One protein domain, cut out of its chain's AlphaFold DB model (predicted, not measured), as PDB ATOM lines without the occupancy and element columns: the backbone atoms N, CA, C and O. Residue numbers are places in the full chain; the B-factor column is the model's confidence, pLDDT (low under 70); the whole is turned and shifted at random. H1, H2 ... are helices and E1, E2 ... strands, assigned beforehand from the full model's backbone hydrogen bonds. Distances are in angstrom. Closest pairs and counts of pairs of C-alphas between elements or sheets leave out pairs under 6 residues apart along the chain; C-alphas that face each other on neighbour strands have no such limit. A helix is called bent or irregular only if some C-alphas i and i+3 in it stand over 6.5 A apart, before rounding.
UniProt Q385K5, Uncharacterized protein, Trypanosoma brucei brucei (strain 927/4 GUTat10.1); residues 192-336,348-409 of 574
ATOM      1  N   THR A 192     202.435 212.642 275.348       74.20
ATOM      2  CA  THR A 192     201.182 213.257 274.891       74.20
ATOM      3  C   THR A 192     201.030 214.675 275.436       74.20
ATOM      4  O   THR A 192     200.668 215.579 274.683       74.20
ATOM      5  N   GLU A 193     201.372 214.890 276.703       68.74
ATOM      6  CA  GLU A 193     201.379 216.200 277.352       68.74
ATOM      7  C   GLU A 193     202.406 217.147 276.720       68.74
ATOM      8  O   GLU A 193     202.083 218.287 276.392       68.74
ATOM      9  N   CYS A 194     203.614 216.654 276.431       65.85
ATOM     10  CA  CYS A 194     204.642 217.433 275.739       65.85
ATOM     11  C   CYS A 194     204.196 217.921 274.348       65.85
ATOM     12  O   CYS A 194     204.691 218.940 273.869       65.85
ATOM     13  N   ILE A 195     203.291 217.196 273.677       63.40
ATOM     14  CA  ILE A 195     202.680 217.646 272.418       63.40
ATOM     15  C   ILE A 195     201.528 218.624 272.679       63.40
ATOM     16  O   ILE A 195     201.438 219.642 271.993       63.40
ATOM     17  N   SER A 196     200.639 218.333 273.633       59.83
ATOM     18  CA  SER A 196     199.426 219.130 273.861       59.83
ATOM     19  C   SER A 196     199.716 220.519 274.435       59.83
ATOM     20  O   SER A 196     199.060 221.483 274.041       59.83
ATOM     21  N   GLN A 197     200.737 220.654 275.285       51.34
ATOM     22  CA  GLN A 197     201.191 221.944 275.819       51.34
ATOM     23  C   GLN A 197     201.857 222.841 274.752       51.34
ATOM     24  O   GLN A 197     202.124 224.017 275.000       51.34
ATOM     25  N   GLY A 198     202.071 222.334 273.530       44.89
ATOM     26  CA  GLY A 198     202.630 223.078 272.398       44.89
ATOM     27  C   GLY A 198     201.792 224.267 271.903       44.89
ATOM     28  O   GLY A 198     202.289 225.041 271.089       44.89
ATOM     29  N   THR A 199     200.566 224.474 272.395       44.68
ATOM     30  CA  THR A 199     199.810 225.718 272.150       44.68
ATOM     31  C   THR A 199     200.216 226.876 273.069       44.68
ATOM     32  O   THR A 199     199.821 228.009 272.804       44.68
ATOM     33  N   VAL A 200     201.055 226.651 274.090       38.84
ATOM     34  CA  VAL A 200     201.546 227.711 274.986       38.84
ATOM     35  C   VAL A 200     203.069 227.586 275.197       38.84
ATOM     36  O   VAL A 200     203.560 227.052 276.181       38.84
ATOM     37  N   SER A 201     203.836 228.155 274.260       40.93
ATOM     38  CA  SER A 201     205.126 228.823 274.539       40.93
ATOM     39  C   SER A 201     206.397 228.017 274.890       40.93
ATOM     40  O   SER A 201     207.279 228.581 275.539       40.93
ATOM     41  N   SER A 202     206.620 226.783 274.416       42.89
ATOM     42  CA  SER A 202     208.003 226.252 274.401       42.89
ATOM     43  C   SER A 202     208.290 225.289 273.241       42.89
ATOM     44  O   SER A 202     208.026 224.090 273.360       42.89
ATOM     45  N   PRO A 203     208.903 225.756 272.132       48.76
ATOM     46  CA  PRO A 203     209.396 224.869 271.068       48.76
ATOM     47  C   PRO A 203     210.385 223.810 271.590       48.76
ATOM     48  O   PRO A 203     210.539 222.750 270.990       48.76
ATOM     49  N   THR A 204     211.013 224.064 272.738       52.66
ATOM     50  CA  THR A 204     211.977 223.172 273.386       52.66
ATOM     51  C   THR A 204     211.348 221.853 273.850       52.66
ATOM     52  O   THR A 204     211.948 220.803 273.657       52.66
ATOM     53  N   ILE A 205     210.135 221.874 274.422       49.80
ATOM     54  CA  ILE A 205     209.503 220.671 275.008       49.80
ATOM     55  C   ILE A 205     209.046 219.703 273.910       49.80
ATOM     56  O   ILE A 205     209.329 218.506 273.971       49.80
ATOM     57  N   SER A 206     208.422 220.232 272.853       51.14
ATOM     58  CA  SER A 206     208.031 219.440 271.680       51.14
ATOM     59  C   SER A 206     209.246 218.823 270.975       51.14
ATOM     60  O   SER A 206     209.208 217.669 270.546       51.14
ATOM     61  N   GLN A 207     210.366 219.552 270.910       61.65
ATOM     62  CA  GLN A 207     211.615 219.008 270.379       61.65
ATOM     63  C   GLN A 207     212.162 217.867 271.240       61.65
ATOM     64  O   GLN A 207     212.627 216.874 270.683       61.65
ATOM     65  N   VAL A 208     212.091 217.968 272.571       66.15
ATOM     66  CA  VAL A 208     212.552 216.904 273.477       66.15
ATOM     67  C   VAL A 208     211.711 215.639 273.307       66.15
ATOM     68  O   VAL A 208     212.280 214.564 273.116       66.15
ATOM     69  N   SER A 209     210.378 215.735 273.291       66.60
ATOM     70  CA  SER A 209     209.514 214.553 273.135       66.60
ATOM     71  C   SER A 209     209.695 213.876 271.774       66.60
ATOM     72  O   SER A 209     209.864 212.655 271.705       66.60
ATOM     73  N   ALA A 210     209.770 214.658 270.692       68.43
ATOM     74  CA  ALA A 210     210.060 214.141 269.357       68.43
ATOM     75  C   ALA A 210     211.436 213.457 269.293       68.43
ATOM     76  O   ALA A 210     211.571 212.378 268.715       68.43
ATOM     77  N   GLN A 211     212.460 214.035 269.932       75.53
ATOM     78  CA  GLN A 211     213.795 213.435 270.015       75.53
ATOM     79  C   GLN A 211     213.797 212.126 270.803       75.53
ATOM     80  O   GLN A 211     214.481 211.180 270.407       75.53
ATOM     81  N   VAL A 212     213.041 212.048 271.897       78.95
ATOM     82  CA  VAL A 212     212.929 210.842 272.720       78.95
ATOM     83  C   VAL A 212     212.277 209.708 271.926       78.95
ATOM     84  O   VAL A 212     212.847 208.618 271.853       78.95
ATOM     85  N   VAL A 213     211.151 209.973 271.259       77.67
ATOM     86  CA  VAL A 213     210.454 208.984 270.418       77.67
ATOM     87  C   VAL A 213     211.325 208.551 269.244       77.67
ATOM     88  O   VAL A 213     211.488 207.355 268.995       77.67
ATOM     89  N   ALA A 214     211.966 209.504 268.564       76.74
ATOM     90  CA  ALA A 214     212.907 209.201 267.494       76.74
ATOM     91  C   ALA A 214     214.085 208.349 267.997       76.74
ATOM     92  O   ALA A 214     214.518 207.437 267.298       76.74
ATOM     93  N   SER A 215     214.585 208.606 269.209       83.58
ATOM     94  CA  SER A 215     215.674 207.830 269.812       83.58
ATOM     95  C   SER A 215     215.241 206.398 270.111       83.58
ATOM     96  O   SER A 215     215.940 205.469 269.719       83.58
ATOM     97  N   VAL A 216     214.072 206.204 270.728       83.70
ATOM     98  CA  VAL A 216     213.504 204.872 270.996       83.70
ATOM     99  C   VAL A 216     213.328 204.087 269.696       83.70
ATOM    100  O   VAL A 216     213.810 202.960 269.575       83.70
ATOM    101  N   ASN A 217     212.730 204.712 268.680       78.46
ATOM    102  CA  ASN A 217     212.538 204.080 267.381       78.46
ATOM    103  C   ASN A 217     213.872 203.732 266.713       78.46
ATOM    104  O   ASN A 217     214.013 202.637 266.168       78.46
ATOM    105  N   LYS A 218     214.883 204.607 266.797       80.45
ATOM    106  CA  LYS A 218     216.237 204.324 266.295       80.45
ATOM    107  C   LYS A 218     216.891 203.156 267.029       80.45
ATOM    108  O   LYS A 218     217.436 202.287 266.357       80.45
ATOM    109  N   MET A 219     216.786 203.071 268.357       85.16
ATOM    110  CA  MET A 219     217.353 201.945 269.118       85.16
ATOM    111  C   MET A 219     216.770 200.610 268.659       85.16
ATOM    112  O   MET A 219     217.503 199.635 268.524       85.16
ATOM    113  N   CYS A 220     215.463 200.573 268.398       80.26
ATOM    114  CA  CYS A 220     214.756 199.357 268.007       80.26
ATOM    115  C   CYS A 220     214.891 198.997 266.522       80.26
ATOM    116  O   CYS A 220     214.723 197.835 266.164       80.26
ATOM    117  N   SER A 221     215.143 199.978 265.653       74.55
ATOM    118  CA  SER A 221     215.189 199.778 264.198       74.55
ATOM    119  C   SER A 221     216.598 199.755 263.623       74.55
ATOM    120  O   SER A 221     216.772 199.281 262.503       74.55
ATOM    121  N   CYS A 222     217.604 200.249 264.349       75.01
ATOM    122  CA  CYS A 222     218.967 200.372 263.849       75.01
ATOM    123  C   CYS A 222     219.928 199.383 264.514       75.01
ATOM    124  O   CYS A 222     219.768 199.004 265.673       75.01
ATOM    125  N   SER A 223     220.990 199.019 263.798       74.23
ATOM    126  CA  SER A 223     222.145 198.297 264.350       74.23
ATOM    127  C   SER A 223     223.457 199.016 264.036       74.23
ATOM    128  O   SER A 223     223.500 199.793 263.079       74.23
ATOM    129  N   PRO A 224     224.528 198.801 264.831       71.97
ATOM    130  CA  PRO A 224     225.822 199.414 264.555       71.97
ATOM    131  C   PRO A 224     226.324 199.009 263.168       71.97
ATOM    132  O   PRO A 224     226.238 197.842 262.788       71.97
ATOM    133  N   SER A 225     226.889 199.962 262.428       68.91
ATOM    134  CA  SER A 225     227.343 199.743 261.052       68.91
ATOM    135  C   SER A 225     228.797 200.123 260.843       68.91
ATOM    136  O   SER A 225     229.241 201.201 261.244       68.91
ATOM    137  N   ALA A 226     229.518 199.257 260.131       65.06
ATOM    138  CA  ALA A 226     230.891 199.509 259.705       65.06
ATOM    139  C   ALA A 226     231.005 200.688 258.716       65.06
ATOM    140  O   ALA A 226     232.063 201.306 258.627       65.06
ATOM    141  N   LEU A 227     229.924 201.060 258.013       61.62
ATOM    142  CA  LEU A 227     229.923 202.253 257.155       61.62
ATOM    143  C   LEU A 227     229.924 203.563 257.947       61.62
ATOM    144  O   LEU A 227     230.491 204.561 257.500       61.62
ATOM    145  N   ARG A 228     229.274 203.576 259.114       65.98
ATOM    146  CA  ARG A 228     229.243 204.762 259.984       65.98
ATOM    147  C   ARG A 228     230.559 204.925 260.729       65.98
ATOM    148  O   ARG A 228     230.977 206.033 261.061       65.98
ATOM    149  N   HIS A 229     231.228 203.812 261.015       67.59
ATOM    150  CA  HIS A 229     232.371 203.796 261.908       67.59
ATOM    151  C   HIS A 229     233.517 202.953 261.353       67.59
ATOM    152  O   HIS A 229     233.404 201.744 261.192       67.59
ATOM    153  N   SER A 230     234.675 203.590 261.152       67.07
ATOM    154  CA  SER A 230     235.923 202.903 260.794       67.07
ATOM    155  C   SER A 230     236.232 201.737 261.748       67.07
ATOM    156  O   SER A 230     236.013 201.866 262.956       67.07
ATOM    157  N   ASN A 231     236.879 200.675 261.258       69.45
ATOM    158  CA  ASN A 231     237.372 199.576 262.106       69.45
ATOM    159  C   ASN A 231     238.222 200.069 263.290       69.45
ATOM    160  O   ASN A 231     238.106 199.551 264.396       69.45
ATOM    161  N   GLN A 232     239.018 201.124 263.091       75.97
ATOM    162  CA  GLN A 232     239.794 201.758 264.161       75.97
ATOM    163  C   GLN A 232     238.907 202.318 265.281       75.97
ATOM    164  O   GLN A 232     239.222 202.154 266.456       75.97
ATOM    165  N   PHE A 233     237.778 202.938 264.930       79.40
ATOM    166  CA  PHE A 233     236.806 203.438 265.901       79.40
ATOM    167  C   PHE A 233     236.151 202.294 266.677       79.40
ATOM    168  O   PHE A 233     236.044 202.377 267.895       79.40
ATOM    169  N   ARG A 234     235.780 201.198 266.002       79.55
ATOM    170  CA  ARG A 234     235.265 200.000 266.682       79.55
ATOM    171  C   ARG A 234     236.281 199.450 267.689       79.55
ATOM    172  O   ARG A 234     235.916 199.184 268.828       79.55
ATOM    173  N   VAL A 235     237.550 199.328 267.294       80.66
ATOM    174  CA  VAL A 235     238.638 198.886 268.186       80.66
ATOM    175  C   VAL A 235     238.833 199.862 269.349       80.66
ATOM    176  O   VAL A 235     239.026 199.431 270.482       80.66
ATOM    177  N   MET A 236     238.759 201.169 269.098       86.40
ATOM    178  CA  MET A 236     238.837 202.196 270.139       86.40
ATOM    179  C   MET A 236     237.681 202.069 271.137       86.40
ATOM    180  O   MET A 236     237.935 202.015 272.334       86.40
ATOM    181  N   MET A 237     236.434 201.964 270.666       87.82
ATOM    182  CA  MET A 237     235.263 201.772 271.529       87.82
ATOM    183  C   MET A 237     235.376 200.491 272.350       87.82
ATOM    184  O   MET A 237     235.138 200.518 273.554       87.82
ATOM    185  N   GLN A 238     235.825 199.398 271.734       87.57
ATOM    186  CA  GLN A 238     236.078 198.151 272.446       87.57
ATOM    187  C   GLN A 238     237.137 198.327 273.541       87.57
ATOM    188  O   GLN A 238     236.923 197.887 274.665       87.57
ATOM    189  N   LYS A 239     238.255 199.009 273.254       87.08
ATOM    190  CA  LYS A 239     239.291 199.312 274.256       87.08
ATOM    191  C   LYS A 239     238.770 200.206 275.378       87.08
ATOM    192  O   LYS A 239     239.135 199.974 276.523       87.08
ATOM    193  N   LEU A 240     237.937 201.199 275.071       90.37
ATOM    194  CA  LEU A 240     237.342 202.095 276.066       90.37
ATOM    195  C   LEU A 240     236.401 201.341 277.009       90.37
ATOM    196  O   LEU A 240     236.561 201.433 278.223       90.37
ATOM    197  N   VAL A 241     235.474 200.549 276.460       89.03
ATOM    198  CA  VAL A 241     234.564 199.711 277.257       89.03
ATOM    199  C   VAL A 241     235.355 198.690 278.070       89.03
ATOM    200  O   VAL A 241     235.089 198.507 279.256       89.03
ATOM    201  N   TRP A 242     236.373 198.066 277.478       85.16
ATOM    202  CA  TRP A 242     237.193 197.091 278.187       85.16
ATOM    203  C   TRP A 242     238.017 197.744 279.302       85.16
ATOM    204  O   TRP A 242     238.016 197.249 280.418       85.16
ATOM    205  N   SER A 243     238.637 198.899 279.064       86.26
ATOM    206  CA  SER A 243     239.391 199.627 280.100       86.26
ATOM    207  C   SER A 243     238.496 200.093 281.251       86.26
ATOM    208  O   SER A 243     238.941 200.152 282.388       86.26
ATOM    209  N   ALA A 244     237.229 200.403 280.963       87.72
ATOM    210  CA  ALA A 244     236.245 200.789 281.969       87.72
ATOM    211  C   ALA A 244     235.720 199.606 282.801       87.72
ATOM    212  O   ALA A 244     235.163 199.813 283.873       87.72
ATOM    213  N   THR A 245     235.860 198.375 282.310       86.79
ATOM    214  CA  THR A 245     235.242 197.186 282.920       86.79
ATOM    215  C   THR A 245     236.255 196.154 283.406       86.79
ATOM    216  O   THR A 245     235.908 195.324 284.241       86.79
ATOM    217  N   ASN A 246     237.504 196.205 282.936       77.79
ATOM    218  CA  ASN A 246     238.556 195.276 283.328       77.79
ATOM    219  C   ASN A 246     239.190 195.667 284.662       77.79
ATOM    220  O   ASN A 246     239.486 196.836 284.886       77.79
ATOM    221  N   PHE A 247     239.473 194.678 285.504       67.48
ATOM    222  CA  PHE A 247     240.127 194.876 286.792       67.48
ATOM    223  C   PHE A 247     241.561 194.353 286.726       67.48
ATOM    224  O   PHE A 247     241.784 193.146 286.691       67.48
ATOM    225  N   SER A 248     242.540 195.256 286.681       58.08
ATOM    226  CA  SER A 248     243.967 194.917 286.600       58.08
ATOM    227  C   SER A 248     244.708 195.192 287.913       58.08
ATOM    228  O   SER A 248     245.800 195.763 287.895       58.08
ATOM    229  N   GLU A 249     244.128 194.858 289.069       52.02
ATOM    230  CA  GLU A 249     244.887 194.945 290.321       52.02
ATOM    231  C   GLU A 249     245.915 193.812 290.417       52.02
ATOM    232  O   GLU A 249     245.594 192.628 290.310       52.02
ATOM    233  N   TYR A 250     247.169 194.191 290.662       47.71
ATOM    234  CA  TYR A 250     248.311 193.282 290.804       47.71
ATOM    235  C   TYR A 250     248.101 192.244 291.925       47.71
ATOM    236  O   TYR A 250     248.511 191.091 291.805       47.71
ATOM    237  N   THR A 251     247.404 192.637 292.995       45.95
ATOM    238  CA  THR A 251     246.987 191.786 294.124       45.95
ATOM    239  C   THR A 251     246.049 190.661 293.698       45.95
ATOM    240  O   THR A 251     246.180 189.545 294.197       45.95
ATOM    241  N   SER A 252     245.161 190.917 292.733       47.57
ATOM    242  CA  SER A 252     244.273 189.906 292.152       47.57
ATOM    243  C   SER A 252     245.028 188.880 291.308       47.57
ATOM    244  O   SER A 252     244.604 187.733 291.243       47.57
ATOM    245  N   MET A 253     246.118 189.270 290.637       47.40
ATOM    246  CA  MET A 253     246.897 188.352 289.793       47.40
ATOM    247  C   MET A 253     247.884 187.502 290.592       47.40
ATOM    248  O   MET A 253     248.212 186.394 290.178       47.40
ATOM    249  N   ASN A 254     248.351 187.997 291.739       45.58
ATOM    250  CA  ASN A 254     249.405 187.337 292.507       45.58
ATOM    251  C   ASN A 254     248.966 186.062 293.247       45.58
ATOM    252  O   ASN A 254     249.791 185.485 293.946       45.58
ATOM    253  N   GLY A 255     247.708 185.615 293.133       47.07
ATOM    254  CA  GLY A 255     247.234 184.328 293.672       47.07
ATOM    255  C   GLY A 255     247.361 184.145 295.194       47.07
ATOM    256  O   GLY A 255     246.954 183.117 295.721       47.07
ATOM    257  N   ALA A 256     247.916 185.126 295.909       50.15
ATOM    258  CA  ALA A 256     248.259 185.025 297.323       50.15
ATOM    259  C   ALA A 256     247.041 185.182 298.247       50.15
ATOM    260  O   ALA A 256     247.112 184.831 299.420       50.15
ATOM    261  N   ILE A 257     245.926 185.701 297.728       51.19
ATOM    262  CA  ILE A 257     244.666 185.850 298.457       51.19
ATOM    263  C   ILE A 257     243.625 185.010 297.720       51.19
ATOM    264  O   ILE A 257     243.394 185.243 296.534       51.19
ATOM    265  N   ALA A 258     242.996 184.056 298.414       50.91
ATOM    266  CA  ALA A 258     242.014 183.137 297.827       50.91
ATOM    267  C   ALA A 258     240.842 183.871 297.146       50.91
ATOM    268  O   ALA A 258     240.337 183.413 296.131       50.91
ATOM    269  N   SER A 259     240.465 185.050 297.648       54.46
ATOM    270  CA  SER A 259     239.418 185.897 297.069       54.46
ATOM    271  C   SER A 259     239.915 186.885 296.000       54.46
ATOM    272  O   SER A 259     239.155 187.732 295.523       54.46
ATOM    273  N   GLY A 260     241.211 186.881 295.665       54.89
ATOM    274  CA  GLY A 260     241.814 187.874 294.771       54.89
ATOM    275  C   GLY A 260     241.639 189.326 295.249       54.89
ATOM    276  O   GLY A 260     241.628 190.232 294.419       54.89
ATOM    277  N   GLY A 261     241.447 189.553 296.556       62.85
ATOM    278  CA  GLY A 261     241.203 190.877 297.149       62.85
ATOM    279  C   GLY A 261     239.728 191.272 297.303       62.85
ATOM    280  O   GLY A 261     239.446 192.379 297.752       62.85
ATOM    281  N   LEU A 262     238.778 190.397 296.958       70.23
ATOM    282  CA  LEU A 262     237.357 190.613 297.247       70.23
ATOM    283  C   LEU A 262     237.007 190.259 298.692       70.23
ATOM    284  O   LEU A 262     237.598 189.358 299.287       70.23
ATOM    285  N   CYS A 263     236.004 190.946 299.237       69.66
ATOM    286  CA  CYS A 263     235.366 190.531 300.481       69.66
ATOM    287  C   CYS A 263     234.692 189.165 300.292       69.66
ATOM    288  O   CYS A 263     234.087 188.912 299.244       69.66
ATOM    289  N   ASP A 264     234.742 188.320 301.321       71.66
ATOM    290  CA  ASP A 264     234.044 187.036 301.321       71.66
ATOM    291  C   ASP A 264     232.551 187.220 301.004       71.66
ATOM    292  O   ASP A 264     231.893 188.143 301.490       71.66
ATOM    293  N   GLY A 265     232.017 186.341 300.154       76.62
ATOM    294  CA  GLY A 265     230.617 186.374 299.728       76.62
ATOM    295  C   GLY A 265     230.314 187.266 298.519       76.62
ATOM    296  O   GLY A 265     229.166 187.281 298.079       76.62
ATOM    297  N   TYR A 266     231.297 187.957 297.937       81.20
ATOM    298  CA  TYR A 266     231.141 188.700 296.679       81.20
ATOM    299  C   TYR A 266     231.707 187.924 295.490       81.20
ATOM    300  O   TYR A 266     232.667 187.172 295.628       81.20
ATOM    301  N   LYS A 267     231.126 188.125 294.301       80.89
ATOM    302  CA  LYS A 267     231.582 187.477 293.061       80.89
ATOM    303  C   LYS A 267     232.141 188.465 292.047       80.89
ATOM    304  O   LYS A 267     231.739 189.630 291.995       80.89
ATOM    305  N   ARG A 268     233.034 187.968 291.192       81.40
ATOM    306  CA  ARG A 268     233.520 188.694 290.014       81.40
ATOM    307  C   ARG A 268     232.599 188.491 288.831       81.40
ATOM    308  O   ARG A 268     232.049 187.408 288.630       81.40
ATOM    309  N   LEU A 269     232.466 189.544 288.039       83.73
ATOM    310  CA  LEU A 269     231.664 189.558 286.830       83.73
ATOM    311  C   LEU A 269     232.556 189.785 285.610       83.73
ATOM    312  O   LEU A 269     233.453 190.629 285.619       83.73
ATOM    313  N   VAL A 270     232.295 189.026 284.554       82.37
ATOM    314  CA  VAL A 270     232.943 189.151 283.249       82.37
ATOM    315  C   VAL A 270     231.930 189.732 282.277       82.37
ATOM    316  O   VAL A 270     230.835 189.191 282.134       82.37
ATOM    317  N   VAL A 271     232.290 190.823 281.601       86.08
ATOM    318  CA  VAL A 271     231.473 191.394 280.523       86.08
ATOM    319  C   VAL A 271     231.602 190.504 279.288       86.08
ATOM    320  O   VAL A 271     232.680 190.405 278.704       86.08
ATOM    321  N   THR A 272     230.509 189.858 278.891       82.29
ATOM    322  CA  THR A 272     230.464 188.928 277.751       82.29
ATOM    323  C   THR A 272     229.963 189.593 276.473       82.29
ATOM    324  O   THR A 272     230.407 189.241 275.380       82.29
ATOM    325  N   ALA A 273     229.095 190.595 276.601       85.59
ATOM    326  CA  ALA A 273     228.623 191.413 275.492       85.59
ATOM    327  C   ALA A 273     228.428 192.863 275.942       85.59
ATOM    328  O   ALA A 273     228.206 193.148 277.120       85.59
ATOM    329  N   SER A 274     228.505 193.800 275.003       91.14
ATOM    330  CA  SER A 274     228.224 195.205 275.283       91.14
ATOM    331  C   SER A 274     227.693 195.931 274.060       91.14
ATOM    332  O   SER A 274     227.932 195.529 272.920       91.14
ATOM    333  N   ALA A 275     226.956 197.007 274.293       92.62
ATOM    334  CA  ALA A 275     226.505 197.904 273.248       92.62
ATOM    335  C   ALA A 275     226.432 199.341 273.758       92.62
ATOM    336  O   ALA A 275     226.214 199.588 274.944       92.62
ATOM    337  N   VAL A 276     226.652 200.281 272.842       92.92
ATOM    338  CA  VAL A 276     226.679 201.718 273.111       92.92
ATOM    339  C   VAL A 276     225.797 202.428 272.098       92.92
ATOM    340  O   VAL A 276     225.928 202.199 270.894       92.92
ATOM    341  N   TRP A 277     224.953 203.329 272.588       92.09
ATOM    342  CA  TRP A 277     224.113 204.209 271.787       92.09
ATOM    343  C   TRP A 277     224.374 205.668 272.138       92.09
ATOM    344  O   TRP A 277     224.695 205.993 273.280       92.09
ATOM    345  N   HIS A 278     224.166 206.548 271.166       88.95
ATOM    346  CA  HIS A 278     224.132 207.992 271.351       88.95
ATOM    347  C   HIS A 278     222.864 208.544 270.697       88.95
ATOM    348  O   HIS A 278     222.692 208.428 269.486       88.95
ATOM    349  N   ARG A 279     221.952 209.113 271.496       84.44
ATOM    350  CA  ARG A 279     220.654 209.657 271.042       84.44
ATOM    351  C   ARG A 279     219.865 208.651 270.195       84.44
ATOM    352  O   ARG A 279     219.391 208.935 269.095       84.44
ATOM    353  N   GLY A 280     219.832 207.420 270.702       83.78
ATOM    354  CA  GLY A 280     219.215 206.254 270.080       83.78
ATOM    355  C   GLY A 280     219.981 205.628 268.915       83.78
ATOM    356  O   GLY A 280     219.643 204.525 268.491       83.78
ATOM    357  N   GLU A 281     221.034 206.270 268.410       83.18
ATOM    358  CA  GLU A 281     221.855 205.716 267.343       83.18
ATOM    359  C   GLU A 281     222.855 204.687 267.897       83.18
ATOM    360  O   GLU A 281     223.645 205.039 268.776       83.18
ATOM    361  N   PRO A 282     222.857 203.431 267.416       84.04
ATOM    362  CA  PRO A 282     223.806 202.419 267.863       84.04
ATOM    363  C   PRO A 282     225.208 202.697 267.306       84.04
ATOM    364  O   PRO A 282     225.441 202.662 266.100       84.04
ATOM    365  N   VAL A 283     226.154 202.939 268.207       85.39
ATOM    366  CA  VAL A 283     227.541 203.328 267.908       85.39
ATOM    367  C   VAL A 283     228.470 202.118 267.892       85.39
ATOM    368  O   VAL A 283     229.404 202.016 267.097       85.39
ATOM    369  N   PHE A 284     228.238 201.186 268.807       87.08
ATOM    370  CA  PHE A 284     229.096 200.028 268.995       87.08
ATOM    371  C   PHE A 284     228.284 198.869 269.553       87.08
ATOM    372  O   PHE A 284     227.393 199.068 270.375       87.08
ATOM    373  N   SER A 285     228.627 197.656 269.134       86.09
ATOM    374  CA  SER A 285     228.234 196.441 269.830       86.09
ATOM    375  C   SER A 285     229.326 195.385 269.699       86.09
ATOM    376  O   SER A 285     229.990 195.280 268.663       86.09
ATOM    377  N   CYS A 286     229.510 194.604 270.759       81.60
ATOM    378  CA  CYS A 286     230.227 193.342 270.744       81.60
ATOM    379  C   CYS A 286     229.357 192.262 271.396       81.60
ATOM    380  O   CYS A 286     228.758 192.502 272.441       81.60
ATOM    381  N   GLY A 287     229.307 191.082 270.788       74.41
ATOM    382  CA  GLY A 287     228.403 189.994 271.167       74.41
ATOM    383  C   GLY A 287     227.748 189.394 269.927       74.41
ATOM    384  O   GLY A 287     228.036 189.834 268.807       74.41
ATOM    385  N   SER A 288     226.891 188.392 270.114       68.50
ATOM    386  CA  SER A 288     226.064 187.890 269.016       68.50
ATOM    387  C   SER A 288     224.891 188.837 268.733       68.50
ATOM    388  O   SER A 288     224.538 189.691 269.555       68.50
ATOM    389  N   CYS A 289     224.267 188.691 267.560       68.58
ATOM    390  CA  CYS A 289     223.031 189.413 267.255       68.58
ATOM    391  C   CYS A 289     221.940 189.073 268.280       68.58
ATOM    392  O   CYS A 289     221.206 189.955 268.734       68.58
ATOM    393  N   GLU A 290     221.877 187.813 268.716       70.07
ATOM    394  CA  GLU A 290     220.923 187.413 269.739       70.07
ATOM    395  C   GLU A 290     221.211 188.066 271.086       70.07
ATOM    396  O   GLU A 290     220.266 188.503 271.738       70.07
ATOM    397  N   ASP A 291     222.476 188.188 271.498       75.10
ATOM    398  CA  ASP A 291     222.810 188.869 272.750       75.10
ATOM    399  C   ASP A 291     222.372 190.346 272.704       75.10
ATOM    400  O   ASP A 291     221.779 190.870 273.655       75.10
ATOM    401  N   PHE A 292     222.581 191.005 271.558       78.62
ATOM    402  CA  PHE A 292     222.116 192.372 271.334       78.62
ATOM    403  C   PHE A 292     220.592 192.488 271.453       78.62
ATOM    404  O   PHE A 292     220.099 193.312 272.222       78.62
ATOM    405  N   GLN A 293     219.846 191.651 270.728       76.21
ATOM    406  CA  GLN A 293     218.384 191.722 270.669       76.21
ATOM    407  C   GLN A 293     217.698 191.223 271.946       76.21
ATOM    408  O   GLN A 293     216.653 191.751 272.322       76.21
ATOM    409  N   MET A 294     218.248 190.199 272.604       74.73
ATOM    410  CA  MET A 294     217.621 189.564 273.767       74.73
ATOM    411  C   MET A 294     218.004 190.212 275.095       74.73
ATOM    412  O   MET A 294     217.214 190.109 276.033       74.73
ATOM    413  N   TYR A 295     219.170 190.862 275.185       81.12
ATOM    414  CA  TYR A 295     219.691 191.372 276.454       81.12
ATOM    415  C   TYR A 295     220.049 192.858 276.406       81.12
ATOM    416  O   TYR A 295     219.521 193.645 277.195       81.12
ATOM    417  N   LEU A 296     220.906 193.268 275.468       87.80
ATOM    418  CA  LEU A 296     221.487 194.615 275.485       87.80
ATOM    419  C   LEU A 296     220.476 195.705 275.114       87.80
ATOM    420  O   LEU A 296     220.294 196.653 275.876       87.80
ATOM    421  N   LEU A 297     219.808 195.574 273.963       88.11
ATOM    422  CA  LEU A 297     218.793 196.525 273.503       88.11
ATOM    423  C   LEU A 297     217.635 196.649 274.510       88.11
ATOM    424  O   LEU A 297     217.293 197.776 274.877       88.11
ATOM    425  N   PRO A 298     217.053 195.542 275.010       86.33
ATOM    426  CA  PRO A 298     215.970 195.631 275.973       86.33
ATOM    427  C   PRO A 298     216.363 196.333 277.291       86.33
ATOM    428  O   PRO A 298     215.614 197.187 277.784       86.33
ATOM    429  N   ALA A 299     217.553 196.044 277.839       89.91
ATOM    430  CA  ALA A 299     218.068 196.717 279.035       89.91
ATOM    431  C   ALA A 299     218.331 198.217 278.795       89.91
ATOM    432  O   ALA A 299     217.924 199.056 279.608       89.91
ATOM    433  N   ALA A 300     218.955 198.563 277.662       92.31
ATOM    434  CA  ALA A 300     219.243 199.945 277.281       92.31
ATOM    435  C   ALA A 300     217.962 200.769 277.126       92.31
ATOM    436  O   ALA A 300     217.840 201.840 277.719       92.31
ATOM    437  N   LEU A 301     216.983 200.243 276.386       89.07
ATOM    438  CA  LEU A 301     215.724 200.927 276.112       89.07
ATOM    439  C   LEU A 301     214.935 201.203 277.399       89.07
ATOM    440  O   LEU A 301     214.475 202.321 277.623       89.07
ATOM    441  N   THR A 302     214.847 200.201 278.276       87.24
ATOM    442  CA  THR A 302     214.170 200.332 279.572       87.24
ATOM    443  C   THR A 302     214.839 201.406 280.438       87.24
ATOM    444  O   THR A 302     214.165 202.244 281.034       87.24
ATOM    445  N   THR A 303     216.174 201.425 280.475       90.08
ATOM    446  CA  THR A 303     216.947 202.411 281.253       90.08
ATOM    447  C   THR A 303     216.781 203.824 280.700       90.08
ATOM    448  O   THR A 303     216.597 204.768 281.467       90.08
ATOM    449  N   TYR A 304     216.807 203.968 279.373       90.02
ATOM    450  CA  TYR A 304     216.626 205.248 278.694       90.02
ATOM    451  C   TYR A 304     215.241 205.847 278.962       90.02
ATOM    452  O   TYR A 304     215.132 207.024 279.298       90.02
ATOM    453  N   MET A 305     214.185 205.031 278.900       86.38
ATOM    454  CA  MET A 305     212.828 205.480 279.224       86.38
ATOM    455  C   MET A 305     212.694 205.915 280.682       86.38
ATOM    456  O   MET A 305     212.167 206.993 280.946       86.38
ATOM    457  N   CYS A 306     213.232 205.136 281.629       84.89
ATOM    458  CA  CYS A 306     213.246 205.534 283.038       84.89
ATOM    459  C   CYS A 306     213.979 206.868 283.252       84.89
ATOM    460  O   CYS A 306     213.525 207.689 284.044       84.89
ATOM    461  N   ARG A 307     215.088 207.114 282.538       86.26
ATOM    462  CA  ARG A 307     215.824 208.387 282.616       86.26
ATOM    463  C   ARG A 307     214.988 209.572 282.137       86.26
ATOM    464  O   ARG A 307     215.101 210.645 282.726       86.26
ATOM    465  N   CYS A 308     214.206 209.376 281.077       82.18
ATOM    466  CA  CYS A 308     213.339 210.404 280.505       82.18
ATOM    467  C   CYS A 308     212.140 210.720 281.411       82.18
ATOM    468  O   CYS A 308     211.744 211.872 281.488       82.18
ATOM    469  N   LEU A 309     211.605 209.719 282.121       77.44
ATOM    470  CA  LEU A 309     210.555 209.908 283.132       77.44
ATOM    471  C   LEU A 309     211.052 210.609 284.400       77.44
ATOM    472  O   LEU A 309     210.277 211.260 285.091       77.44
ATOM    473  N   GLY A 310     212.331 210.431 284.746       69.58
ATOM    474  CA  GLY A 310     212.932 211.007 285.944       69.58
ATOM    475  C   GLY A 310     213.142 212.517 285.824       69.58
ATOM    476  O   GLY A 310     214.270 212.965 285.597       69.58
ATOM    477  N   GLU A 311     212.077 213.298 285.999       49.86
ATOM    478  CA  GLU A 311     212.147 214.744 286.212       49.86
ATOM    479  C   GLU A 311     212.975 215.022 287.480       49.86
ATOM    480  O   GLU A 311     212.588 214.677 288.592       49.86
ATOM    481  N   GLY A 312     214.172 215.594 287.337       49.53
ATOM    482  CA  GLY A 312     214.942 216.069 288.494       49.53
ATOM    483  C   GLY A 312     215.781 215.033 289.251       49.53
ATOM    484  O   GLY A 312     216.212 215.317 290.370       49.53
ATOM    485  N   ALA A 313     216.092 213.868 288.670       50.10
ATOM    486  CA  ALA A 313     217.088 212.983 289.275       50.10
ATOM    487  C   ALA A 313     218.439 213.723 289.387       50.10
ATOM    488  O   ALA A 313     219.079 214.019 288.380       50.10
ATOM    489  N   GLN A 314     218.878 214.003 290.622       54.83
ATOM    490  CA  GLN A 314     220.182 214.609 290.950       54.83
ATOM    491  C   GLN A 314     221.368 213.856 290.316       54.83
ATOM    492  O   GLN A 314     222.468 214.393 290.192       54.83
ATOM    493  N   GLN A 315     221.150 212.600 289.923       68.30
ATOM    494  CA  GLN A 315     222.137 211.747 289.284       68.30
ATOM    495  C   GLN A 315     222.202 212.021 287.777       68.30
ATOM    496  O   GLN A 315     221.224 211.867 287.044       68.30
ATOM    497  N   THR A 316     223.394 212.374 287.297       84.16
ATOM    498  CA  THR A 316     223.681 212.624 285.874       84.16
ATOM    499  C   THR A 316     223.482 211.383 284.998       84.16
ATOM    500  O   THR A 316     223.189 211.509 283.804       84.16
ATOM    501  N   ILE A 317     223.597 210.190 285.592       90.26
ATOM    502  CA  ILE A 317     223.519 208.889 284.926       90.26
ATOM    503  C   ILE A 317     222.551 207.985 285.697       90.26
ATOM    504  O   ILE A 317     222.775 207.680 286.865       90.26
ATOM    505  N   THR A 318     221.495 207.520 285.029       92.32
ATOM    506  CA  THR A 318     220.595 206.483 285.549       92.32
ATOM    507  C   THR A 318     221.208 205.112 285.312       92.32
ATOM    508  O   THR A 318     221.638 204.811 284.199       92.32
ATOM    509  N   ILE A 319     221.213 204.272 286.348       93.47
ATOM    510  CA  ILE A 319     221.786 202.926 286.315       93.47
ATOM    511  C   ILE A 319     220.691 201.927 286.654       93.47
ATOM    512  O   ILE A 319     219.970 202.094 287.638       93.47
ATOM    513  N   LYS A 320     220.563 200.888 285.834       92.84
ATOM    514  CA  LYS A 320     219.608 199.800 286.037       92.84
ATOM    515  C   LYS A 320     220.312 198.468 285.851       92.84
ATOM    516  O   LYS A 320     221.121 198.307 284.937       92.84
ATOM    517  N   CYS A 321     220.001 197.515 286.718       91.99
ATOM    518  CA  CYS A 321     220.564 196.175 286.678       91.99
ATOM    519  C   CYS A 321     219.428 195.163 286.533       91.99
ATOM    520  O   CYS A 321     218.441 195.217 287.263       91.99
ATOM    521  N   PHE A 322     219.554 194.259 285.569       89.95
ATOM    522  CA  PHE A 322     218.520 193.301 285.204       89.95
ATOM    523  C   PHE A 322     219.054 191.878 285.296       89.95
ATOM    524  O   PHE A 322     220.059 191.533 284.677       89.95
ATOM    525  N   ALA A 323     218.336 191.035 286.023       86.56
ATOM    526  CA  ALA A 323     218.500 189.596 285.993       86.56
ATOM    527  C   ALA A 323     217.753 189.032 284.784       86.56
ATOM    528  O   ALA A 323     216.528 189.135 284.735       86.56
ATOM    529  N   MET A 324     218.449 188.434 283.815       80.43
ATOM    530  CA  MET A 324     217.817 187.871 282.618       80.43
ATOM    531  C   MET A 324     218.195 186.411 282.383       80.43
ATOM    532  O   MET A 324     219.342 186.001 282.570       80.43
ATOM    533  N   HIS A 325     217.212 185.641 281.917       71.49
ATOM    534  CA  HIS A 325     217.379 184.242 281.535       71.49
ATOM    535  C   HIS A 325     218.334 184.094 280.340       71.49
ATOM    536  O   HIS A 325     217.989 184.505 279.223       71.49
ATOM    537  N   ALA A 326     219.492 183.447 280.517       63.54
ATOM    538  CA  ALA A 326     220.308 183.045 279.376       63.54
ATOM    539  C   ALA A 326     219.727 181.774 278.747       63.54
ATOM    540  O   ALA A 326     219.567 180.761 279.426       63.54
ATOM    541  N   ARG A 327     219.427 181.788 277.441       53.47
ATOM    542  CA  ARG A 327     219.178 180.525 276.729       53.47
ATOM    543  C   ARG A 327     220.473 179.712 276.772       53.47
ATOM    544  O   ARG A 327     221.481 180.127 276.211       53.47
ATOM    545  N   THR A 328     220.456 178.567 277.444       42.15
ATOM    546  CA  THR A 328     221.533 177.576 277.387       42.15
ATOM    547  C   THR A 328     221.521 176.915 276.007       42.15
ATOM    548  O   THR A 328     220.919 175.862 275.823       42.15
ATOM    549  N   GLY A 329     222.123 177.562 275.011       41.25
ATOM    550  CA  GLY A 329     222.572 176.906 273.785       41.25
ATOM    551  C   GLY A 329     224.053 176.574 273.937       41.25
ATOM    552  O   GLY A 329     224.823 177.435 274.355       41.25
ATOM    553  N   ALA A 330     224.447 175.340 273.636       35.92
ATOM    554  CA  ALA A 330     225.821 174.847 273.773       35.92
ATOM    555  C   ALA A 330     226.854 175.572 272.880       35.92
ATOM    556  O   ALA A 330     228.051 175.368 273.055       35.92
ATOM    557  N   ASP A 331     226.418 176.454 271.976       33.64
ATOM    558  CA  ASP A 331     227.244 176.924 270.856       33.64
ATOM    559  C   ASP A 331     227.655 178.404 270.919       33.64
ATOM    560  O   ASP A 331     228.218 178.942 269.965       33.64
ATOM    561  N   CYS A 332     227.437 179.101 272.037       36.68
ATOM    562  CA  CYS A 332     227.888 180.487 272.159       36.68
ATOM    563  C   CYS A 332     229.380 180.525 272.548       36.68
ATOM    564  O   CYS A 332     229.711 180.560 273.733       36.68
ATOM    565  N   LEU A 333     230.296 180.547 271.572       32.45
ATOM    566  CA  LEU A 333     231.684 180.984 271.795       32.45
ATOM    567  C   LEU A 333     231.665 182.462 272.228       32.45
ATOM    568  O   LEU A 333     231.709 183.372 271.401       32.45
ATOM    569  N   ARG A 334     231.529 182.710 273.532       43.85
ATOM    570  CA  ARG A 334     231.436 184.054 274.109       43.85
ATOM    571  C   ARG A 334     232.836 184.556 274.440       43.85
ATOM    572  O   ARG A 334     233.440 184.079 275.382       43.85
ATOM    573  N   VAL A 335     233.307 185.546 273.677       41.18
ATOM    574  CA  VAL A 335     234.607 186.238 273.820       41.18
ATOM    575  C   VAL A 335     235.835 185.317 273.613       41.18
ATOM    576  O   VAL A 335     235.890 184.204 274.132       41.18
ATOM    577  N   PRO A 336     236.876 185.749 272.870       41.08
ATOM    578  CA  PRO A 336     238.117 184.983 272.769       41.08
ATOM    579  C   PRO A 336     238.700 184.692 274.160       41.08
ATOM    580  O   PRO A 336     239.041 185.617 274.893       41.08
ATOM    581  N   VAL A 348     222.327 176.964 285.508       47.24
ATOM    582  CA  VAL A 348     221.310 177.601 284.669       47.24
ATOM    583  C   VAL A 348     221.751 179.054 284.494       47.24
ATOM    584  O   VAL A 348     221.742 179.832 285.445       47.24
ATOM    585  N   GLY A 349     222.291 179.360 283.311       54.11
ATOM    586  CA  GLY A 349     223.084 180.558 283.064       54.11
ATOM    587  C   GLY A 349     222.247 181.803 283.300       54.11
ATOM    588  O   GLY A 349     221.418 182.173 282.479       54.11
ATOM    589  N   ALA A 350     222.439 182.442 284.437       60.93
ATOM    590  CA  ALA A 350     221.836 183.720 284.735       60.93
ATOM    591  C   ALA A 350     222.774 184.809 284.214       60.93
ATOM    592  O   ALA A 350     223.902 184.927 284.694       60.93
ATOM    593  N   THR A 351     222.330 185.595 283.235       75.50
ATOM    594  CA  THR A 351     223.081 186.773 282.781       75.50
ATOM    595  C   THR A 351     222.571 188.000 283.512       75.50
ATOM    596  O   THR A 351     221.363 188.235 283.578       75.50
ATOM    597  N   VAL A 352     223.490 188.791 284.051       86.39
ATOM    598  CA  VAL A 352     223.182 190.095 284.634       86.39
ATOM    599  C   VAL A 352     223.428 191.139 283.563       86.39
ATOM    600  O   VAL A 352     224.525 191.198 283.020       86.39
ATOM    601  N   CYS A 353     222.434 191.965 283.252       91.02
ATOM    602  CA  CYS A 353     222.641 193.101 282.368       91.02
ATOM    603  C   CYS A 353     222.606 194.404 283.131       91.02
ATOM    604  O   CYS A 353     221.602 194.753 283.745       91.02
ATOM    605  N   LEU A 354     223.708 195.129 283.053       94.63
ATOM    606  CA  LEU A 354     223.854 196.440 283.646       94.63
ATOM    607  C   LEU A 354     223.765 197.479 282.542       94.63
ATOM    608  O   LEU A 354     224.450 197.376 281.527       94.63
ATOM    609  N   SER A 355     222.902 198.463 282.732       95.50
ATOM    610  CA  SER A 355     222.635 199.487 281.739       95.50
ATOM    611  C   SER A 355     222.692 200.876 282.358       95.50
ATOM    612  O   SER A 355     222.269 201.088 283.495       95.50
ATOM    613  N   PHE A 356     223.226 201.815 281.586       96.14
ATOM    614  CA  PHE A 356     223.504 203.191 281.969       96.14
ATOM    615  C   PHE A 356     222.858 204.118 280.947       96.14
ATOM    616  O   PHE A 356     223.022 203.891 279.750       96.14
ATOM    617  N   ALA A 357     222.175 205.168 281.399       94.08
ATOM    618  CA  ALA A 357     221.626 206.216 280.541       94.08
ATOM    619  C   ALA A 357     221.982 207.601 281.094       94.08
ATOM    620  O   ALA A 357     221.648 207.935 282.231       94.08
ATOM    621  N   SER A 358     222.667 208.401 280.284       91.84
ATOM    622  CA  SER A 358     223.112 209.754 280.635       91.84
ATOM    623  C   SER A 358     222.159 210.835 280.129       91.84
ATOM    624  O   SER A 358     221.409 210.622 279.173       91.84
ATOM    625  N   ALA A 359     222.246 212.031 280.717       84.68
ATOM    626  CA  ALA A 359     221.538 213.210 280.217       84.68
ATOM    627  C   ALA A 359     222.000 213.634 278.806       84.68
ATOM    628  O   ALA A 359     221.204 214.167 278.038       84.68
ATOM    629  N   GLY A 360     223.256 213.354 278.431       83.60
ATOM    630  CA  GLY A 360     223.775 213.630 277.087       83.60
ATOM    631  C   GLY A 360     223.178 212.755 275.973       83.60
ATOM    632  O   GLY A 360     223.440 213.000 274.794       83.60
ATOM    633  N   GLY A 361     222.373 211.744 276.323       86.45
ATOM    634  CA  GLY A 361     221.782 210.788 275.385       86.45
ATOM    635  C   GLY A 361     222.644 209.550 275.133       86.45
ATOM    636  O   GLY A 361     222.317 208.752 274.254       86.45
ATOM    637  N   TRP A 362     223.737 209.364 275.877       92.29
ATOM    638  CA  TRP A 362     224.518 208.127 275.840       92.29
ATOM    639  C   TRP A 362     223.830 207.020 276.619       92.29
ATOM    640  O   TRP A 362     223.458 207.235 277.775       92.29
ATOM    641  N   CYS A 363     223.732 205.841 276.008       94.74
ATOM    642  CA  CYS A 363     223.339 204.612 276.682       94.74
ATOM    643  C   CYS A 363     224.427 203.551 276.520       94.74
ATOM    644  O   CYS A 363     224.936 203.363 275.417       94.74
ATOM    645  N   ILE A 364     224.763 202.844 277.595       96.00
ATOM    646  CA  ILE A 364     225.679 201.697 277.565       96.00
ATOM    647  C   ILE A 364     224.965 200.530 278.222       96.00
ATOM    648  O   ILE A 364     224.514 200.670 279.352       96.00
ATOM    649  N   ALA A 365     224.889 199.388 277.546       95.72
ATOM    650  CA  ALA A 365     224.423 198.141 278.139       95.72
ATOM    651  C   ALA A 365     225.551 197.114 278.122       95.72
ATOM    652  O   ALA A 365     226.247 196.961 277.117       95.72
ATOM    653  N   LEU A 366     225.712 196.413 279.237       94.22
ATOM    654  CA  LEU A 366     226.695 195.365 279.456       94.22
ATOM    655  C   LEU A 366     225.955 194.095 279.839       94.22
ATOM    656  O   LEU A 366     225.192 194.108 280.799       94.22
ATOM    657  N   GLN A 367     226.212 193.004 279.134       90.09
ATOM    658  CA  GLN A 367     225.840 191.667 279.572       90.09
ATOM    659  C   GLN A 367     227.018 191.077 280.333       90.09
ATOM    660  O   GLN A 367     228.157 191.129 279.869       90.09
ATOM    661  N   MET A 368     226.738 190.529 281.507       87.43
ATOM    662  CA  MET A 368     227.741 190.007 282.414       87.43
ATOM    663  C   MET A 368     227.375 188.618 282.911       87.43
ATOM    664  O   MET A 368     226.203 188.293 283.130       87.43
ATOM    665  N   GLU A 369     228.409 187.827 283.147       82.01
ATOM    666  CA  GLU A 369     228.324 186.510 283.764       82.01
ATOM    667  C   GLU A 369     229.255 186.433 284.969       82.01
ATOM    668  O   GLU A 369     230.208 187.202 285.086       82.01
ATOM    669  N   VAL A 370     228.973 185.498 285.873       78.29
ATOM    670  CA  VAL A 370     229.870 185.194 286.989       78.29
ATOM    671  C   VAL A 370     231.148 184.578 286.434       78.29
ATOM    672  O   VAL A 370     231.074 183.669 285.610       78.29
ATOM    673  N   ALA A 371     232.298 185.079 286.878       75.70
ATOM    674  CA  ALA A 371     233.593 184.541 286.499       75.70
ATOM    675  C   ALA A 371     233.717 183.057 286.883       75.70
ATOM    676  O   ALA A 371     233.240 182.634 287.933       75.70
ATOM    677  N   LEU A 372     234.394 182.269 286.044       67.93
ATOM    678  CA  LEU A 372     234.621 180.836 286.292       67.93
ATOM    679  C   LEU A 372     235.679 180.565 287.370       67.93
ATOM    680  O   LEU A 372     235.830 179.429 287.807       67.93
ATOM    681  N   ASN A 373     236.457 181.581 287.744       68.29
ATOM    682  CA  ASN A 373     237.497 181.498 288.761       68.29
ATOM    683  C   ASN A 373     237.607 182.830 289.520       68.29
ATOM    684  O   ASN A 373     237.152 183.869 289.038       68.29
ATOM    685  N   ASP A 374     238.274 182.801 290.671       67.45
ATOM    686  CA  ASP A 374     238.361 183.940 291.599       67.45
ATOM    687  C   ASP A 374     239.269 185.085 291.113       67.45
ATOM    688  O   ASP A 374     239.308 186.160 291.714       67.45
ATOM    689  N   PHE A 375     239.986 184.885 290.002       66.01
ATOM    690  CA  PHE A 375     241.001 185.816 289.495       66.01
ATOM    691  C   PHE A 375     240.578 186.562 288.224       66.01
ATOM    692  O   PHE A 375     241.221 187.541 287.848       66.01
ATOM    693  N   THR A 376     239.510 186.125 287.550       73.03
ATOM    694  CA  THR A 376     239.014 186.742 286.310       73.03
ATOM    695  C   THR A 376     237.796 187.618 286.564       73.03
ATOM    696  O   THR A 376     237.015 187.383 287.481       73.03
ATOM    697  N   GLY A 377     237.621 188.651 285.740       78.15
ATOM    698  CA  GLY A 377     236.521 189.603 285.880       78.15
ATOM    699  C   GLY A 377     236.759 190.664 286.954       78.15
ATOM    700  O   GLY A 377     237.822 190.744 287.572       78.15
ATOM    701  N   ALA A 378     235.748 191.501 287.152       84.64
ATOM    702  CA  ALA A 378     235.798 192.679 288.007       84.64
ATOM    703  C   ALA A 378     234.656 192.674 289.037       84.64
ATOM    704  O   ALA A 378     233.588 192.116 288.765       84.64
ATOM    705  N   PRO A 379     234.841 193.303 290.210       86.84
ATOM    706  CA  PRO A 379     233.739 193.532 291.137       86.84
ATOM    707  C   PRO A 379     232.725 194.525 290.551       86.84
ATOM    708  O   PRO A 379     233.090 195.447 289.818       86.84
ATOM    709  N   MET A 380     231.446 194.381 290.918       88.26
ATOM    710  CA  MET A 380     230.362 195.236 290.407       88.26
ATOM    711  C   MET A 380     230.627 196.730 290.642       88.26
ATOM    712  O   MET A 380     230.410 197.543 289.748       88.26
ATOM    713  N   SER A 381     231.144 197.101 291.816       89.07
ATOM    714  CA  SER A 381     231.474 198.493 292.152       89.07
ATOM    715  C   SER A 381     232.506 199.100 291.197       89.07
ATOM    716  O   SER A 381     232.353 200.249 290.779       89.07
ATOM    717  N   HIS A 382     233.516 198.322 290.795       88.49
ATOM    718  CA  HIS A 382     234.515 198.747 289.820       88.49
ATOM    719  C   HIS A 382     233.897 198.937 288.434       88.49
ATOM    720  O   HIS A 382     234.129 199.966 287.806       88.49
ATOM    721  N   ILE A 383     233.076 197.986 287.976       90.71
ATOM    722  CA  ILE A 383     232.386 198.079 286.680       90.71
ATOM    723  C   ILE A 383     231.498 199.328 286.642       90.71
ATOM    724  O   ILE A 383     231.584 200.125 285.709       90.71
ATOM    725  N   VAL A 384     230.679 199.535 287.675       93.68
ATOM    726  CA  VAL A 384     229.797 200.704 287.795       93.68
ATOM    727  C   VAL A 384     230.607 202.001 287.760       93.68
ATOM    728  O   VAL A 384     230.334 202.874 286.935       93.68
ATOM    729  N   SER A 385     231.631 202.121 288.608       92.60
ATOM    730  CA  SER A 385     232.470 203.321 288.686       92.60
ATOM    731  C   SER A 385     233.216 203.597 287.375       92.60
ATOM    732  O   SER A 385     233.223 204.728 286.886       92.60
ATOM    733  N   GLY A 386     233.794 202.563 286.761       92.80
ATOM    734  CA  GLY A 386     234.544 202.681 285.519       92.80
ATOM    735  C   GLY A 386     233.677 203.117 284.341       92.80
ATOM    736  O   GLY A 386     234.097 203.969 283.557       92.80
ATOM    737  N   VAL A 387     232.439 202.622 284.242       94.89
ATOM    738  CA  VAL A 387     231.503 203.034 283.184       94.89
ATOM    739  C   VAL A 387     230.968 204.449 283.417       94.89
ATOM    740  O   VAL A 387     230.890 205.229 282.467       94.89
ATOM    741  N   ILE A 388     230.670 204.826 284.666       94.67
ATOM    742  CA  ILE A 388     230.321 206.216 285.018       94.67
ATOM    743  C   ILE A 388     231.442 207.168 284.593       94.67
ATOM    744  O   ILE A 388     231.186 208.201 283.967       94.67
ATOM    745  N   LYS A 389     232.694 206.806 284.895       93.27
ATOM    746  CA  LYS A 389     233.868 207.576 284.490       93.27
ATOM    747  C   LYS A 389     233.979 207.639 282.968       93.27
ATOM    748  O   LYS A 389     234.112 208.725 282.430       93.27
ATOM    749  N   LEU A 390     233.833 206.519 282.259       93.81
ATOM    750  CA  LEU A 390     233.855 206.489 280.792       93.81
ATOM    751  C   LEU A 390     232.841 207.464 280.173       93.81
ATOM    752  O   LEU A 390     233.189 208.212 279.259       93.81
ATOM    753  N   ILE A 391     231.603 207.470 280.670       93.76
ATOM    754  CA  ILE A 391     230.559 208.372 280.180       93.76
ATOM    755  C   ILE A 391     230.962 209.826 280.445       93.76
ATOM    756  O   ILE A 391     231.119 210.597 279.500       93.76
ATOM    757  N   SER A 392     231.200 210.169 281.709       91.25
ATOM    758  CA  SER A 392     231.420 211.555 282.142       91.25
ATOM    759  C   SER A 392     232.742 212.163 281.658       91.25
ATOM    760  O   SER A 392     232.789 213.344 281.325       91.25
ATOM    761  N   THR A 393     233.826 211.382 281.592       89.63
ATOM    762  CA  THR A 393     235.170 211.899 281.279       89.63
ATOM    763  C   THR A 393     235.588 211.712 279.829       89.63
ATOM    764  O   THR A 393     236.576 212.314 279.420       89.63
ATOM    765  N   THR A 394     234.896 210.868 279.059       90.12
ATOM    766  CA  THR A 394     235.296 210.552 277.679       90.12
ATOM    767  C   THR A 394     234.161 210.776 276.690       90.12
ATOM    768  O   THR A 394     234.351 211.505 275.719       90.12
ATOM    769  N   LEU A 395     232.990 210.172 276.911       90.23
ATOM    770  CA  LEU A 395     231.902 210.197 275.923       90.23
ATOM    771  C   LEU A 395     231.140 211.527 275.907       90.23
ATOM    772  O   LEU A 395     230.790 212.016 274.836       90.23
ATOM    773  N   GLU A 396     230.912 212.132 277.072       87.62
ATOM    774  CA  GLU A 396     230.237 213.432 277.195       87.62
ATOM    775  C   GLU A 396     231.160 214.626 276.905       87.62
ATOM    776  O   GLU A 396     230.701 215.767 276.827       87.62
ATOM    777  N   VAL A 397     232.455 214.388 276.672       86.94
ATOM    778  CA  VAL A 397     233.391 215.447 276.286       86.94
ATOM    779  C   VAL A 397     232.995 216.006 274.911       86.94
ATOM    780  O   VAL A 397     232.878 215.238 273.951       86.94
ATOM    781  N   PRO A 398     232.878 217.341 274.742       79.71
ATOM    782  CA  PRO A 398     232.414 217.950 273.493       79.71
ATOM    783  C   PRO A 398     233.192 217.521 272.244       79.71
ATOM    784  O   PRO A 398     232.625 217.443 271.157       79.71
ATOM    785  N   GLN A 399     234.489 217.237 272.383       78.73
ATOM    786  CA  GLN A 399     235.331 216.750 271.287       78.73
ATOM    787  C   GLN A 399     234.882 215.375 270.785       78.73
ATOM    788  O   GLN A 399     234.819 215.158 269.575       78.73
ATOM    789  N   PHE A 400     234.523 214.466 271.697       79.65
ATOM    790  CA  PHE A 400     234.045 213.134 271.340       79.65
ATOM    791  C   PHE A 400     232.650 213.207 270.716       79.65
ATOM    792  O   PHE A 400     232.412 212.621 269.661       79.65
ATOM    793  N   THR A 401     231.757 214.020 271.282       75.23
ATOM    794  CA  THR A 401     230.421 214.261 270.717       75.23
ATOM    795  C   THR A 401     230.493 214.857 269.305       75.23
ATOM    796  O   THR A 401     229.755 214.430 268.417       75.23
ATOM    797  N   LYS A 402     231.420 215.794 269.051       73.32
ATOM    798  CA  LYS A 402     231.672 216.343 267.705       73.32
ATOM    799  C   LYS A 402     232.247 215.299 266.748       73.32
ATOM    800  O   LYS A 402     231.798 215.209 265.611       73.32
ATOM    801  N   LEU A 403     233.198 214.479 267.206       73.08
ATOM    802  CA  LEU A 403     233.743 213.370 266.414       73.08
ATOM    803  C   LEU A 403     232.628 212.415 265.959       73.08
ATOM    804  O   LEU A 403     232.636 211.961 264.817       73.08
ATOM    805  N   MET A 404     231.668 212.136 266.840       70.57
ATOM    806  CA  MET A 404     230.505 211.308 266.526       70.57
ATOM    807  C   MET A 404     229.575 211.956 265.506       70.57
ATOM    808  O   MET A 404     229.162 211.284 264.564       70.57
ATOM    809  N   ALA A 405     229.280 213.248 265.668       65.75
ATOM    810  CA  ALA A 405     228.425 213.989 264.744       65.75
ATOM    811  C   ALA A 405     229.015 214.050 263.324       65.75
ATOM    812  O   ALA A 405     228.284 213.897 262.353       65.75
ATOM    813  N   ASN A 406     230.336 214.205 263.196       61.30
ATOM    814  CA  ASN A 406     230.992 214.275 261.887       61.30
ATOM    815  C   ASN A 406     231.066 212.900 261.196       61.30
ATOM    816  O   ASN A 406     230.990 212.802 259.973       61.30
ATOM    817  N   LYS A 407     231.201 211.809 261.964       59.69
ATOM    818  CA  LYS A 407     231.352 210.456 261.400       59.69
ATOM    819  C   LYS A 407     230.056 209.841 260.866       59.69
ATOM    820  O   LYS A 407     230.145 208.904 260.081       59.69
ATOM    821  N   SER A 408     228.879 210.323 261.262       56.04
ATOM    822  CA  SER A 408     227.608 209.717 260.838       56.04
ATOM    823  C   SER A 408     227.204 210.064 259.397       56.04
ATOM    824  O   SER A 408     226.564 209.237 258.749       56.04
ATOM    825  N   ALA A 409     227.599 211.231 258.869       48.87
ATOM    826  CA  ALA A 409     227.125 211.732 257.571       48.87
ATOM    827  C   ALA A 409     228.181 211.742 256.445       48.87
ATOM    828  O   ALA A 409     227.839 211.524 255.284       48.87
TER     829      ALA A 409
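AT A GLANCE: This is residues 192 to 336 and 348 to 409 of the 574 residues of an uncharacterized protein of Trypanosoma brucei brucei (strain 927/4 GUTat10.1) (UniProt Q385K5). What is the main shape? A twisted sheet of five strands makes the core, with H5 and part of H2 over one face and H3 and H6 over the other, in three layers. H1, in a helical hairpin with H2, lies at one end of the long axis, and H4 with residues 254 to 268 at the other. What is it made of? The printed part has 207 residues with seven named helices and five named strands, in the order H1 H2 H3 H4 E1 E2 H5 E3 E4 E5 H6 H7, class mixed. The sheet's order is E2 E1 E5 E4 E3, antiparallel; the whole is compact, radius of gyration of the C-alphas 18.5 A, with spans of 67 by 37 by 36 A.

IN THESE COORDINATES: Where are the strands? E1 is residues 269 to 278, 25.2 A long, and bends by 70 degrees at residue 272; E2 is 281 to 286, E3 317 to 325, E4 350 to 358 and E5 362 to 370. Where are the helices? H1 is residues 192 to 199, from C-alpha 192 at (201.182, 213.257, 274.891), H2 203 to 221, 26.7 A long, H3 231 to 245, and H4 250 to 253. H5 is 289 to 309, 28.8 A long, H6 380 to 395, and H7 398 to 409, ending at C-alpha 409 at (227.125, 211.732, 257.571). Which are irregular? H5 is, with C-alphas 294 and 297 7.1 A apart and a kink of 33 degrees near residue 296, and H1 only just, with C-alphas 196 and 199 6.8 A apart.

HOW THE PARTS SIT: What joins the strands? Within hydrogen-bond range are N 276 and O 284, 2.8 A, for E1 and E2, N 275 and O 365, 2.9 A, for E1 and E5, N 354 and O 366, 2.9 A, for E4 and E5, and N 320 and O 355, 2.9 A, for E3 and E4. Which helices are on the sheet? H5 and H6 are on opposite faces, H3 and H6 on the same face; H6 runs slantwise to the strands, at 33 degrees to E4 on the local plane, and H7 only grazes the sheet. Which helices touch? H3 touches H6 with residues 240 to 245 alone, closest C-alphas Ala 244 and Gly 386, 4.4 A, at a steep tilt of 42 degrees. H2 touches H5 with residues 212 to 220 alone, closest C-alphas Val 216 and Leu 301, 6.8 A. Are the helix backbones complete? Every O i to N i+4 pair is within hydrogen-bond range in H2, H3 and H6, but 2 of 4 in H1, 15 of 17 in H5 and 7 of 8 in H7; H4 is too short for such a pair.

THE WHOLE: How far does it reach? The two C-alphas farthest apart, of Thr 199 and Ala 256, are 68.1 A apart. Where is it cut or loosely linked? Residues 337 to 347 are not printed, with 21.9 A between C-alphas 336 and 348; the link from H4 to E1 is long. Where is confidence low? The mean pLDDT of the printed part is 74.4, and 72 residues are under 70, among them 193 to 210, 247 to 261 and 326 to 336.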